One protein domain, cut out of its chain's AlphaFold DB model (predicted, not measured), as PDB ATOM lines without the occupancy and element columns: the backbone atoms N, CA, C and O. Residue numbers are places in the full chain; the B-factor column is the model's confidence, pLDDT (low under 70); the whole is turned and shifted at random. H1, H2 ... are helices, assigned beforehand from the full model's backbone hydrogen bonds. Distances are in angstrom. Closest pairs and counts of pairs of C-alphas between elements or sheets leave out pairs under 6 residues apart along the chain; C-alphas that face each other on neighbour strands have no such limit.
ATOM      1  N   ALA A 475      10.816 -37.237 -42.579       74.56
ATOM      2  CA  ALA A 475      11.248 -36.353 -41.499       74.56
ATOM      3  C   ALA A 475      10.061 -35.724 -40.745       74.56
ATOM      4  O   ALA A 475      10.075 -35.685 -39.516       74.56
ATOM      5  N   GLU A 476       9.014 -35.280 -41.446       81.56
ATOM      6  CA  GLU A 476       7.797 -34.726 -40.831       81.56
ATOM      7  C   GLU A 476       7.058 -35.766 -39.972       81.56
ATOM      8  O   GLU A 476       6.634 -35.455 -38.857       81.56
ATOM      9  N   GLN A 477       6.976 -37.020 -40.430       79.38
ATOM     10  CA  GLN A 477       6.424 -38.128 -39.639       79.38
ATOM     11  C   GLN A 477       7.248 -38.399 -38.373       79.38
ATOM     12  O   GLN A 477       6.683 -38.568 -37.289       79.38
ATOM     13  N   LEU A 478       8.579 -38.386 -38.484       80.44
ATOM     14  CA  LEU A 478       9.468 -38.580 -37.341       80.44
ATOM     15  C   LEU A 478       9.339 -37.435 -36.326       80.44
ATOM     16  O   LEU A 478       9.301 -37.677 -35.121       80.44
ATOM     17  N   VAL A 479       9.221 -36.189 -36.797       79.31
ATOM     18  CA  VAL A 479       8.980 -35.024 -35.935       79.31
ATOM     19  C   VAL A 479       7.647 -35.165 -35.204       79.31
ATOM     20  O   VAL A 479       7.621 -34.983 -33.989       79.31
ATOM     21  N   ALA A 480       6.571 -35.563 -35.892       80.00
ATOM     22  CA  ALA A 480       5.272 -35.799 -35.262       80.00
ATOM     23  C   ALA A 480       5.360 -36.871 -34.155       80.00
ATOM     24  O   ALA A 480       4.886 -36.657 -33.034       80.00
ATOM     25  N   GLN A 481       6.058 -37.981 -34.421       77.06
ATOM     26  CA  GLN A 481       6.300 -39.035 -33.432       77.06
ATOM     27  C   GLN A 481       7.088 -38.512 -32.220       77.06
ATOM     28  O   GLN A 481       6.699 -38.742 -31.074       77.06
ATOM     29  N   LYS A 482       8.158 -37.740 -32.452       74.94
ATOM     30  CA  LYS A 482       8.961 -37.148 -31.372       74.94
ATOM     31  C   LYS A 482       8.207 -36.091 -30.574       74.94
ATOM     32  O   LYS A 482       8.390 -36.019 -29.361       74.94
ATOM     33  N   THR A 483       7.322 -35.315 -31.194       73.44
ATOM     34  CA  THR A 483       6.482 -34.360 -30.458       73.44
ATOM     35  C   THR A 483       5.503 -35.049 -29.507       73.44
ATOM     36  O   THR A 483       5.308 -34.564 -28.391       73.44
ATOM     37  N   GLU A 484       4.954 -36.208 -29.883       76.38
ATOM     38  CA  GLU A 484       4.077 -36.984 -29.000       76.38
ATOM     39  C   GLU A 484       4.866 -37.644 -27.854       76.38
ATOM     40  O   GLU A 484       4.439 -37.603 -26.698       76.38
ATOM     41  N   GLU A 485       6.081 -38.143 -28.124       75.19
ATOM     42  CA  GLU A 485       7.000 -38.617 -27.076       75.19
ATOM     43  C   GLU A 485       7.319 -37.502 -26.066       75.19
ATOM     44  O   GLU A 485       7.199 -37.707 -24.855       75.19
ATOM     45  N   VAL A 486       7.658 -36.297 -26.535       73.38
ATOM     46  CA  VAL A 486       7.933 -35.141 -25.664       73.38
ATOM     47  C   VAL A 486       6.704 -34.767 -24.833       73.38
ATOM     48  O   VAL A 486       6.829 -34.496 -23.635       73.38
ATOM     49  N   ARG A 487       5.502 -34.803 -25.422       76.06
ATOM     50  CA  ARG A 487       4.242 -34.570 -24.701       76.06
ATOM     51  C   ARG A 487       4.038 -35.600 -23.587       76.06
ATOM     52  O   ARG A 487       3.665 -35.225 -22.472       76.06
ATOM     53  N   SER A 488       4.349 -36.868 -23.854       73.50
ATOM     54  CA  SER A 488       4.275 -37.949 -22.865       73.50
ATOM     55  C   SER A 488       5.279 -37.761 -21.718       73.50
ATOM     56  O   SER A 488       4.914 -37.881 -20.544       73.50
ATOM     57  N   PHE A 489       6.523 -37.372 -22.026       74.94
ATOM     58  CA  PHE A 489       7.549 -37.116 -21.016       74.94
ATOM     59  C   PHE A 489       7.194 -35.919 -20.140       74.94
ATOM     60  O   PHE A 489       7.345 -35.995 -18.922       74.94
ATOM     61  N   LYS A 490       6.646 -34.850 -20.730       74.69
ATOM     62  CA  LYS A 490       6.178 -33.671 -19.991       74.69
ATOM     63  C   LYS A 490       5.067 -34.022 -18.998       74.69
ATOM     64  O   LYS A 490       5.082 -33.536 -17.869       74.69
ATOM     65  N   MET A 491       4.146 -34.907 -19.383       72.88
ATOM     66  CA  MET A 491       3.100 -35.409 -18.488       72.88
ATOM     67  C   MET A 491       3.703 -36.187 -17.304       72.88
ATOM     68  O   MET A 491       3.353 -35.931 -16.154       72.88
ATOM     69  N   ARG A 492       4.661 -37.089 -17.567       75.50
ATOM     70  CA  ARG A 492       5.350 -37.881 -16.529       75.50
ATOM     71  C   ARG A 492       6.164 -37.010 -15.571       75.50
ATOM     72  O   ARG A 492       6.197 -37.282 -14.373       75.50
ATOM     73  N   LEU A 493       6.815 -35.970 -16.091       73.12
ATOM     74  CA  LEU A 493       7.574 -35.013 -15.288       73.12
ATOM     75  C   LEU A 493       6.649 -34.281 -14.306       73.12
ATOM     76  O   LEU A 493       6.925 -34.270 -13.110       73.12
ATOM     77  N   LYS A 494       5.493 -33.804 -14.788       79.50
ATOM     78  CA  LYS A 494       4.481 -33.132 -13.962       79.50
ATOM     79  C   LYS A 494       3.965 -34.021 -12.823       79.50
ATOM     80  O   LYS A 494       3.875 -33.567 -11.686       79.50
ATOM     81  N   PHE A 495       3.687 -35.300 -13.094       75.56
ATOM     82  CA  PHE A 495       3.281 -36.248 -12.047       75.56
ATOM     83  C   PHE A 495       4.371 -36.453 -10.984       75.56
ATOM     84  O   PHE A 495       4.068 -36.534  -9.793       75.56
ATOM     85  N   ARG A 496       5.647 -36.506 -11.390       76.62
ATOM     86  CA  ARG A 496       6.775 -36.642 -10.454       76.62
ATOM     87  C   ARG A 496       6.991 -35.387  -9.612       76.62
ATOM     88  O   ARG A 496       7.229 -35.517  -8.416       76.62
ATOM     89  N   GLU A 497       6.859 -34.202 -10.195       79.44
ATOM     90  CA  GLU A 497       6.938 -32.926  -9.470       79.44
ATOM     91  C   GLU A 497       5.811 -32.788  -8.439       79.44
ATOM     92  O   GLU A 497       6.061 -32.436  -7.286       79.44
ATOM     93  N   GLU A 498       4.574 -33.137  -8.811       79.12
ATOM     94  CA  GLU A 498       3.447 -33.166  -7.872       79.12
ATOM     95  C   GLU A 498       3.676 -34.171  -6.733       79.12
ATOM     96  O   GLU A 498       3.317 -33.889  -5.588       79.12
ATOM     97  N   ARG A 499       4.313 -35.316  -7.016       75.25
ATOM     98  CA  ARG A 499       4.677 -36.314  -6.000       75.25
ATOM     99  C   ARG A 499       5.743 -35.790  -5.036       75.25
ATOM    100  O   ARG A 499       5.573 -35.930  -3.830       75.25
ATOM    101  N   ILE A 500       6.795 -35.148  -5.545       79.62
ATOM    102  CA  ILE A 500       7.853 -34.540  -4.719       79.62
ATOM    103  C   ILE A 500       7.254 -33.480  -3.789       79.62
ATOM    104  O   ILE A 500       7.452 -33.546  -2.578       79.62
ATOM    105  N   LYS A 501       6.419 -32.583  -4.322       80.75
ATOM    106  CA  LYS A 501       5.760 -31.527  -3.540       80.75
ATOM    107  C   LYS A 501       4.892 -32.076  -2.401       80.75
ATOM    108  O   LYS A 501       4.785 -31.462  -1.342       80.75
ATOM    109  N   ARG A 502       4.255 -33.233  -2.598       74.12
ATOM    110  CA  ARG A 502       3.447 -33.895  -1.559       74.12
ATOM    111  C   ARG A 502       4.307 -34.590  -0.508       74.12
ATOM    112  O   ARG A 502       3.995 -34.482   0.675       74.12
ATOM    113  N   LEU A 503       5.405 -35.227  -0.913       74.19
ATOM    114  CA  LEU A 503       6.378 -35.800   0.023       74.19
ATOM    115  C   LEU A 503       6.990 -34.717   0.921       74.19
ATOM    116  O   LEU A 503       7.125 -34.924   2.124       74.19
ATOM    117  N   GLU A 504       7.265 -33.533   0.372       79.75
ATOM    118  CA  GLU A 504       7.698 -32.362   1.147       79.75
ATOM    119  C   GLU A 504       6.619 -31.889   2.139       79.75
ATOM    120  O   GLU A 504       6.926 -31.541   3.280       79.75
ATOM    121  N   GLN A 505       5.337 -31.923   1.755       78.25
ATOM    122  CA  GLN A 505       4.229 -31.583   2.657       78.25
ATOM    123  C   GLN A 505       4.082 -32.578   3.815       78.25
ATOM    124  O   GLN A 505       3.854 -32.143   4.947       78.25
ATOM    125  N   VAL A 506       4.274 -33.876   3.563       78.81
ATOM    126  CA  VAL A 506       4.309 -34.917   4.607       78.81
ATOM    127  C   VAL A 506       5.522 -34.728   5.520       78.81
ATOM    128  O   VAL A 506       5.369 -34.730   6.738       78.81
ATOM    129  N   ALA A 507       6.709 -34.476   4.957       73.31
ATOM    130  CA  ALA A 507       7.927 -34.219   5.730       73.31
ATOM    131  C   ALA A 507       7.821 -32.956   6.607       73.31
ATOM    132  O   ALA A 507       8.380 -32.909   7.699       73.31
ATOM    133  N   SER A 508       7.061 -31.950   6.159       81.44
ATOM    134  CA  SER A 508       6.777 -30.725   6.921       81.44
ATOM    135  C   SER A 508       5.636 -30.854   7.944       81.44
ATOM    136  O   SER A 508       5.276 -29.863   8.576       81.44
ATOM    137  N   GLY A 509       5.031 -32.041   8.088       78.12
ATOM    138  CA  GLY A 509       3.938 -32.303   9.033       78.12
ATOM    139  C   GLY A 509       2.587 -31.680   8.657       78.12
ATOM    140  O   GLY A 509       1.645 -31.736   9.443       78.12
ATOM    141  N   LYS A 510       2.463 -31.091   7.459       76.94
ATOM    142  CA  LYS A 510       1.230 -30.445   6.964       76.94
ATOM    143  C   LYS A 510       0.196 -31.435   6.418       76.94
ATOM    144  O   LYS A 510      -0.942 -31.046   6.171       76.94
ATOM    145  N   LEU A 511       0.582 -32.694   6.207       74.62
ATOM    146  CA  LEU A 511      -0.281 -33.776   5.733       74.62
ATOM    147  C   LEU A 511      -0.059 -35.041   6.568       74.62
ATOM    148  O   LEU A 511       1.080 -35.411   6.842       74.62
ATOM    149  N   SER A 512      -1.149 -35.727   6.924       80.62
ATOM    150  CA  SER A 512      -1.084 -37.047   7.564       80.62
ATOM    151  C   SER A 512      -0.531 -38.095   6.590       80.62
ATOM    152  O   SER A 512      -0.957 -38.160   5.433       80.62
ATOM    153  N   ALA A 513       0.384 -38.942   7.069       72.44
ATOM    154  CA  ALA A 513       0.985 -40.024   6.287       72.44
ATOM    155  C   ALA A 513      -0.063 -41.024   5.762       72.44
ATOM    156  O   ALA A 513       0.066 -41.536   4.653       72.44
ATOM    157  N   GLU A 514      -1.139 -41.253   6.516       75.06
ATOM    158  CA  GLU A 514      -2.217 -42.166   6.129       75.06
ATOM    159  C   GLU A 514      -3.081 -41.586   4.994       75.06
ATOM    160  O   GLU A 514      -3.400 -42.280   4.026       75.06
ATOM    161  N   ALA A 515      -3.361 -40.279   5.042       74.06
ATOM    162  CA  ALA A 515      -4.050 -39.566   3.965       74.06
ATOM    163  C   ALA A 515      -3.201 -39.507   2.679       74.06
ATOM    164  O   ALA A 515      -3.730 -39.656   1.577       74.06
ATOM    165  N   HIS A 516      -1.878 -39.352   2.812       75.94
ATOM    166  CA  HIS A 516      -0.946 -39.397   1.684       75.94
ATOM    167  C   HIS A 516      -0.958 -40.764   0.985       75.94
ATOM    168  O   HIS A 516      -1.059 -40.816  -0.239       75.94
ATOM    169  N   LEU A 517      -0.914 -41.865   1.743       74.62
ATOM    170  CA  LEU A 517      -0.886 -43.224   1.189       74.62
ATOM    171  C   LEU A 517      -2.174 -43.591   0.436       74.62
ATOM    172  O   LEU A 517      -2.105 -44.188  -0.641       74.62
ATOM    173  N   LEU A 518      -3.349 -43.211   0.957       79.38
ATOM    174  CA  LEU A 518      -4.627 -43.483   0.286       79.38
ATOM    175  C   LEU A 518      -4.729 -42.747  -1.059       79.38
ATOM    176  O   LEU A 518      -5.182 -43.308  -2.057       79.38
ATOM    177  N   GLN A 519      -4.261 -41.501  -1.093       73.94
ATOM    178  CA  GLN A 519      -4.318 -40.657  -2.281       73.94
ATOM    179  C   GLN A 519      -3.202 -40.982  -3.289       73.94
ATOM    180  O   GLN A 519      -3.391 -40.843  -4.497       73.94
ATOM    181  N   GLU A 520      -2.054 -41.474  -2.819       76.75
ATOM    182  CA  GLU A 520      -0.984 -42.013  -3.661       76.75
ATOM    183  C   GLU A 520      -1.434 -43.292  -4.375       76.75
ATOM    184  O   GLU A 520      -1.204 -43.432  -5.577       76.75
ATOM    185  N   LYS A 521      -2.168 -44.177  -3.686       78.06
ATOM    186  CA  LYS A 521      -2.797 -45.351  -4.308       78.06
ATOM    187  C   LYS A 521      -3.739 -44.952  -5.448       78.06
ATOM    188  O   LYS A 521      -3.665 -45.533  -6.526       78.06
ATOM    189  N   GLU A 522      -4.602 -43.960  -5.238       82.25
ATOM    190  CA  GLU A 522      -5.559 -43.509  -6.259       82.25
ATOM    191  C   GLU A 522      -4.860 -42.876  -7.477       82.25
ATOM    192  O   GLU A 522      -5.240 -43.112  -8.625       82.25
ATOM    193  N   ASN A 523      -3.790 -42.117  -7.239       77.44
ATOM    194  CA  ASN A 523      -2.978 -41.524  -8.299       77.44
ATOM    195  C   ASN A 523      -2.211 -42.570  -9.117       77.44
ATOM    196  O   ASN A 523      -2.163 -42.461 -10.339       77.44
ATOM    197  N   LEU A 524      -1.641 -43.588  -8.466       77.56
ATOM    198  CA  LEU A 524      -0.940 -44.680  -9.149       77.56
ATOM    199  C   LEU A 524      -1.892 -45.503 -10.024       77.56
ATOM    200  O   LEU A 524      -1.511 -45.931 -11.110       77.56
ATOM    201  N   VAL A 525      -3.144 -45.685  -9.594       82.69
ATOM    202  CA  VAL A 525      -4.179 -46.335 -10.415       82.69
ATOM    203  C   VAL A 525      -4.489 -45.504 -11.666       82.69
ATOM    204  O   VAL A 525      -4.492 -46.052 -12.766       82.69
ATOM    205  N   LYS A 526      -4.652 -44.181 -11.530       79.56
ATOM    206  CA  LYS A 526      -4.860 -43.271 -12.674       79.56
ATOM    207  C   LYS A 526      -3.658 -43.250 -13.627       79.56
ATOM    208  O   LYS A 526      -3.832 -43.230 -14.843       79.56
ATOM    209  N   GLU A 527      -2.437 -43.287 -13.097       76.69
ATOM    210  CA  GLU A 527      -1.215 -43.365 -13.907       76.69
ATOM    211  C   GLU A 527      -1.150 -44.682 -14.700       76.69
ATOM    212  O   GLU A 527      -0.847 -44.669 -15.894       76.69
ATOM    213  N   LEU A 528      -1.504 -45.810 -14.076       75.50
ATOM    214  CA  LEU A 528      -1.560 -47.112 -14.745       75.50
ATOM    215  C   LEU A 528      -2.607 -47.163 -15.867       75.50
ATOM    216  O   LEU A 528      -2.333 -47.760 -16.909       75.50
ATOM    217  N   GLU A 529      -3.771 -46.533 -15.699       81.81
ATOM    218  CA  GLU A 529      -4.791 -46.437 -16.756       81.81
ATOM    219  C   GLU A 529      -4.295 -45.637 -17.965       81.81
ATOM    220  O   GLU A 529      -4.454 -46.070 -19.109       81.81
ATOM    221  N   VAL A 530      -3.624 -44.506 -17.728       75.94
ATOM    222  CA  VAL A 530      -3.039 -43.684 -18.799       75.94
ATOM    223  C   VAL A 530      -1.927 -44.442 -19.528       75.94
ATOM    224  O   VAL A 530      -1.884 -44.429 -20.758       75.94
ATOM    225  N   LEU A 531      -1.051 -45.134 -18.793       70.56
ATOM    226  CA  LEU A 531       0.042 -45.916 -19.380       70.56
ATOM    227  C   LEU A 531      -0.469 -47.113 -20.193       70.56
ATOM    228  O   LEU A 531       0.074 -47.390 -21.261       70.56
ATOM    229  N   ARG A 532      -1.536 -47.789 -19.744       75.31
ATOM    230  CA  ARG A 532      -2.200 -48.844 -20.531       75.31
ATOM    231  C   ARG A 532      -2.800 -48.292 -21.820       75.31
ATOM    232  O   ARG A 532      -2.523 -48.826 -22.886       75.31
ATOM    233  N   GLY A 533      -3.516 -47.168 -21.752       71.88
ATOM    234  CA  GLY A 533      -4.079 -46.529 -22.946       71.88
ATOM    235  C   GLY A 533      -3.020 -46.064 -23.957       71.88
ATOM    236  O   GLY A 533      -3.272 -46.079 -25.160       71.88
ATOM    237  N   GLN A 534      -1.830 -45.671 -23.495       67.12
ATOM    238  CA  GLN A 534      -0.695 -45.334 -24.365       67.12
ATOM    239  C   GLN A 534      -0.054 -46.569 -25.007       67.12
ATOM    240  O   GLN A 534       0.386 -46.496 -26.153       67.12
ATOM    241  N   LEU A 535      -0.020 -47.694 -24.292       66.38
ATOM    242  CA  LEU A 535       0.473 -48.962 -24.818       66.38
ATOM    243  C   LEU A 535      -0.458 -49.504 -25.913       66.38
ATOM    244  O   LEU A 535       0.014 -49.868 -26.985       66.38
ATOM    245  N   ASP A 536      -1.772 -49.461 -25.684       66.62
ATOM    246  CA  ASP A 536      -2.782 -49.960 -26.628       66.62
ATOM    247  C   ASP A 536      -2.876 -49.115 -27.911       66.62
ATOM    248  O   ASP A 536      -3.255 -49.612 -28.970       66.62
ATOM    249  N   ARG A 537      -2.512 -47.828 -27.841       65.75
ATOM    250  CA  ARG A 537      -2.491 -46.907 -28.992       65.75
ATOM    251  C   ARG A 537      -1.161 -46.887 -29.737       65.75
ATOM    252  O   ARG A 537      -1.024 -46.104 -30.676       65.75
ATOM    253  N   ASN A 538      -0.177 -47.690 -29.333       68.38
ATOM    254  CA  ASN A 538       1.139 -47.669 -29.952       68.38
ATOM    255  C   ASN A 538       1.097 -48.342 -31.344       68.38
ATOM    256  O   ASN A 538       0.950 -49.566 -31.423       68.38
ATOM    257  N   PRO A 539       1.268 -47.583 -32.444       61.72
ATOM    258  CA  PRO A 539       1.179 -48.124 -33.798       61.72
ATOM    259  C   PRO A 539       2.285 -49.142 -34.102       61.72
ATOM    260  O   PRO A 539       2.066 -50.031 -34.919       61.72
ATOM    261  N   GLU A 540       3.432 -49.076 -33.417       64.62
ATOM    262  CA  GLU A 540       4.512 -50.061 -33.554       64.62
ATOM    263  C   GLU A 540       4.102 -51.424 -32.988       64.62
ATOM    264  O   GLU A 540       4.415 -52.451 -33.579       64.62
ATOM    265  N   ILE A 541       3.336 -51.466 -31.891       67.19
ATOM    266  CA  ILE A 541       2.844 -52.733 -31.324       67.19
ATOM    267  C   ILE A 541       1.841 -53.376 -32.282       67.19
ATOM    268  O   ILE A 541       1.934 -54.573 -32.555       67.19
ATOM    269  N   THR A 542       0.935 -52.583 -32.857       65.38
ATOM    270  CA  THR A 542      -0.006 -53.055 -33.880       65.38
ATOM    271  C   THR A 542       0.726 -53.513 -35.145       65.38
ATOM    272  O   THR A 542       0.413 -54.573 -35.681       65.38
ATOM    273  N   LYS A 543       1.748 -52.775 -35.594       72.62
ATOM    274  CA  LYS A 543       2.585 -53.138 -36.746       72.62
ATOM    275  C   LYS A 543       3.352 -54.439 -36.508       72.62
ATOM    276  O   LYS A 543       3.247 -55.348 -37.325       72.62
ATOM    277  N   PHE A 544       4.039 -54.580 -35.374       73.25
ATOM    278  CA  PHE A 544       4.748 -55.811 -35.013       73.25
ATOM    279  C   PHE A 544       3.800 -56.994 -34.797       73.25
ATOM    280  O   PHE A 544       4.187 -58.137 -35.049       73.25
ATOM    281  N   ALA A 545       2.564 -56.752 -34.352       76.25
ATOM    282  CA  ALA A 545       1.532 -57.780 -34.269       76.25
ATOM    283  C   ALA A 545       1.070 -58.242 -35.663       76.25
ATOM    284  O   ALA A 545       0.942 -59.447 -35.885       76.25
ATOM    285  N   MET A 546       0.881 -57.316 -36.611       72.69
ATOM    286  CA  MET A 546       0.560 -57.650 -38.005       72.69
ATOM    287  C   MET A 546       1.718 -58.363 -38.714       72.69
ATOM    288  O   MET A 546       1.488 -59.384 -39.357       72.69
ATOM    289  N   GLU A 547       2.959 -57.890 -38.560       77.69
ATOM    290  CA  GLU A 547       4.154 -58.550 -39.110       77.69
ATOM    291  C   GLU A 547       4.329 -59.958 -38.523       77.69
ATOM    292  O   GLU A 547       4.600 -60.906 -39.256       77.69
ATOM    293  N   ASN A 548       4.089 -60.147 -37.218       78.69
ATOM    294  CA  ASN A 548       4.094 -61.482 -36.613       78.69
ATOM    295  C   ASN A 548       3.002 -62.399 -37.177       78.69
ATOM    296  O   ASN A 548       3.229 -63.602 -37.309       78.69
ATOM    297  N   LEU A 549       1.812 -61.869 -37.466       84.25
ATOM    298  CA  LEU A 549       0.731 -62.634 -38.090       84.25
ATOM    299  C   LEU A 549       1.115 -63.076 -39.505       84.25
ATOM    300  O   LEU A 549       1.000 -64.262 -39.810       84.25
ATOM    301  N   GLN A 550       1.657 -62.163 -40.312       81.56
ATOM    302  CA  GLN A 550       2.141 -62.457 -41.663       81.56
ATOM    303  C   GLN A 550       3.269 -63.495 -41.645       81.56
ATOM    304  O   GLN A 550       3.196 -64.499 -42.347       81.56
ATOM    305  N   LEU A 551       4.267 -63.324 -40.774       80.94
ATOM    306  CA  LEU A 551       5.371 -64.278 -40.626       80.94
ATOM    307  C   LEU A 551       4.887 -65.662 -40.180       80.94
ATOM    308  O   LEU A 551       5.412 -66.675 -40.638       80.94
ATOM    309  N   LYS A 552       3.867 -65.739 -39.315       84.75
ATOM    310  CA  LYS A 552       3.255 -67.018 -38.916       84.75
ATOM    311  C   LYS A 552       2.505 -67.688 -40.068       84.75
ATOM    312  O   LYS A 552       2.535 -68.916 -40.159       84.75
ATOM    313  N   GLU A 553       1.836 -66.926 -40.928       85.31
ATOM    314  CA  GLU A 553       1.194 -67.458 -42.136       85.31
ATOM    315  C   GLU A 553       2.222 -67.949 -43.158       85.31
ATOM    316  O   GLU A 553       2.083 -69.061 -43.673       85.31
ATOM    317  N   GLU A 554       3.296 -67.188 -43.375       81.38
ATOM    318  CA  GLU A 554       4.433 -67.570 -44.220       81.38
ATOM    319  C   GLU A 554       5.056 -68.885 -43.724       81.38
ATOM    320  O   GLU A 554       5.247 -69.831 -44.493       81.38
ATOM    321  N   LEU A 555       5.285 -68.993 -42.409       81.38
ATOM    322  CA  LEU A 555       5.832 -70.192 -41.779       81.38
ATOM    323  C   LEU A 555       4.907 -71.402 -41.970       81.38
ATOM    324  O   LEU A 555       5.373 -72.481 -42.329       81.38
ATOM    325  N   ARG A 556       3.588 -71.237 -41.787       84.62
ATOM    326  CA  ARG A 556       2.607 -72.308 -42.045       84.62
ATOM    327  C   ARG A 556       2.627 -72.751 -43.505       84.62
ATOM    328  O   ARG A 556       2.566 -73.948 -43.776       84.62
ATOM    329  N   ARG A 557       2.739 -71.806 -44.440       81.25
ATOM    330  CA  ARG A 557       2.794 -72.088 -45.878       81.25
ATOM    331  C   ARG A 557       4.058 -72.863 -46.249       81.25
ATOM    332  O   ARG A 557       3.976 -73.838 -46.991       81.25
ATOM    333  N   LEU A 558       5.204 -72.479 -45.685       78.12
ATOM    334  CA  LEU A 558       6.484 -73.166 -45.876       78.12
ATOM    335  C   LEU A 558       6.493 -74.571 -45.258       78.12
ATOM    336  O   LEU A 558       6.986 -75.506 -45.885       78.12
ATOM    337  N   VAL A 559       5.894 -74.750 -44.077       80.56
ATOM    338  CA  VAL A 559       5.748 -76.071 -43.445       80.56
ATOM    339  C   VAL A 559       4.863 -76.987 -44.294       80.56
ATOM    340  O   VAL A 559       5.261 -78.119 -44.568       80.56
ATOM    341  N   LEU A 560       3.724 -76.493 -44.793       76.50
ATOM    342  CA  LEU A 560       2.850 -77.243 -45.704       76.50
ATOM    343  C   LEU A 560       3.553 -77.612 -47.019       76.50
ATOM    344  O   LEU A 560       3.405 -78.733 -47.499       76.50
ATOM    345  N   LEU A 561       4.370 -76.708 -47.572       70.38
ATOM    346  CA  LEU A 561       5.204 -76.981 -48.748       70.38
ATOM    347  C   LEU A 561       6.294 -78.029 -48.471       70.38
ATOM    348  O   LEU A 561       6.610 -78.811 -49.365       70.38
ATOM    349  N   SER A 562       6.845 -78.073 -47.254       67.69
ATOM    350  CA  SER A 562       7.821 -79.100 -46.856       67.69
ATOM    351  C   SER A 562       7.182 -80.478 -46.660       67.69
ATOM    352  O   SER A 562       7.810 -81.483 -46.958       67.69
ATOM    353  N   ILE A 563       5.916 -80.532 -46.232       69.50
ATOM    354  CA  ILE A 563       5.161 -81.786 -46.086       69.50
ATOM    355  C   ILE A 563       4.691 -82.297 -47.458       69.50
ATOM    356  O   ILE A 563       4.684 -83.501 -47.699       69.50
ATOM    357  N   ALA A 564       4.339 -81.393 -48.381       62.75
ATOM    358  CA  ALA A 564       3.959 -81.740 -49.753       62.75
ATOM    359  C   ALA A 564       5.150 -82.220 -50.606       62.75
ATOM    360  O   ALA A 564       4.978 -83.037 -51.509       62.75
ATOM    361  N   LYS A 565       6.366 -81.745 -50.311       58.03
ATOM    362  CA  LYS A 565       7.617 -82.300 -50.841       58.03
ATOM    363  C   LYS A 565       8.085 -83.428 -49.920       58.03
ATOM    364  O   LYS A 565       9.002 -83.238 -49.130       58.03
TER     365      LYS A 565
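Overview. This is residues 475 to 565 of the 569 residues of the protein "Kinesin-like protein" of Zea mays (UniProt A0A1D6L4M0). The longest helix, H1, runs beside H2 in the opposite direction, loosely spaced and joined at one end by a tight turn; from the other end of H2, H3 sticks out as a long free arm and adds to the length. The 91 printed residues hold three named helices, H1, H2, H3 in chain order, and no named strand: all helix. The whole is extended, with a radius of gyration of the C-alphas of 23.0 A and spans of 78 by 35 by 15 A.

Along the chain. H1, residues 475 to 507, is 47.4 A long and begins at C-alpha 475 (11.248, -36.353, -41.499). H2, residues 513 to 536, measures 34.6 A. H3, residues 539 to 564, measures 37.3 A and ends at C-alpha 564 (3.959, -81.740, -49.753).

Arrangement. H1 and H2 form a helical hairpin and only just touch, with 3 pairs of C-alphas within 8 A, through residues 502 to 506 and 513 to 516 alone; the closest C-alphas, of Val 506 and Ala 513, are 6.3 A apart. They run opposite ways at a shallow tilt of 9 degrees. H2 and H3 are close but not clearly touching, at a steep tilt of 51 degrees; their closest C-alphas, of Leu 535 and Ile 541, are 7.9 A apart. H1 and H3 are apart. Every O i to N i+4 pair is within hydrogen-bond range in H1, H2 and H3.

Size, cuts and confidence. The farthest C-alphas, of Gly 509 and Lys 565, are 78.1 A apart. The printed part has no cut, and both links are tight. Residues 534 to 542 and 562 to 565 have pLDDT under 70.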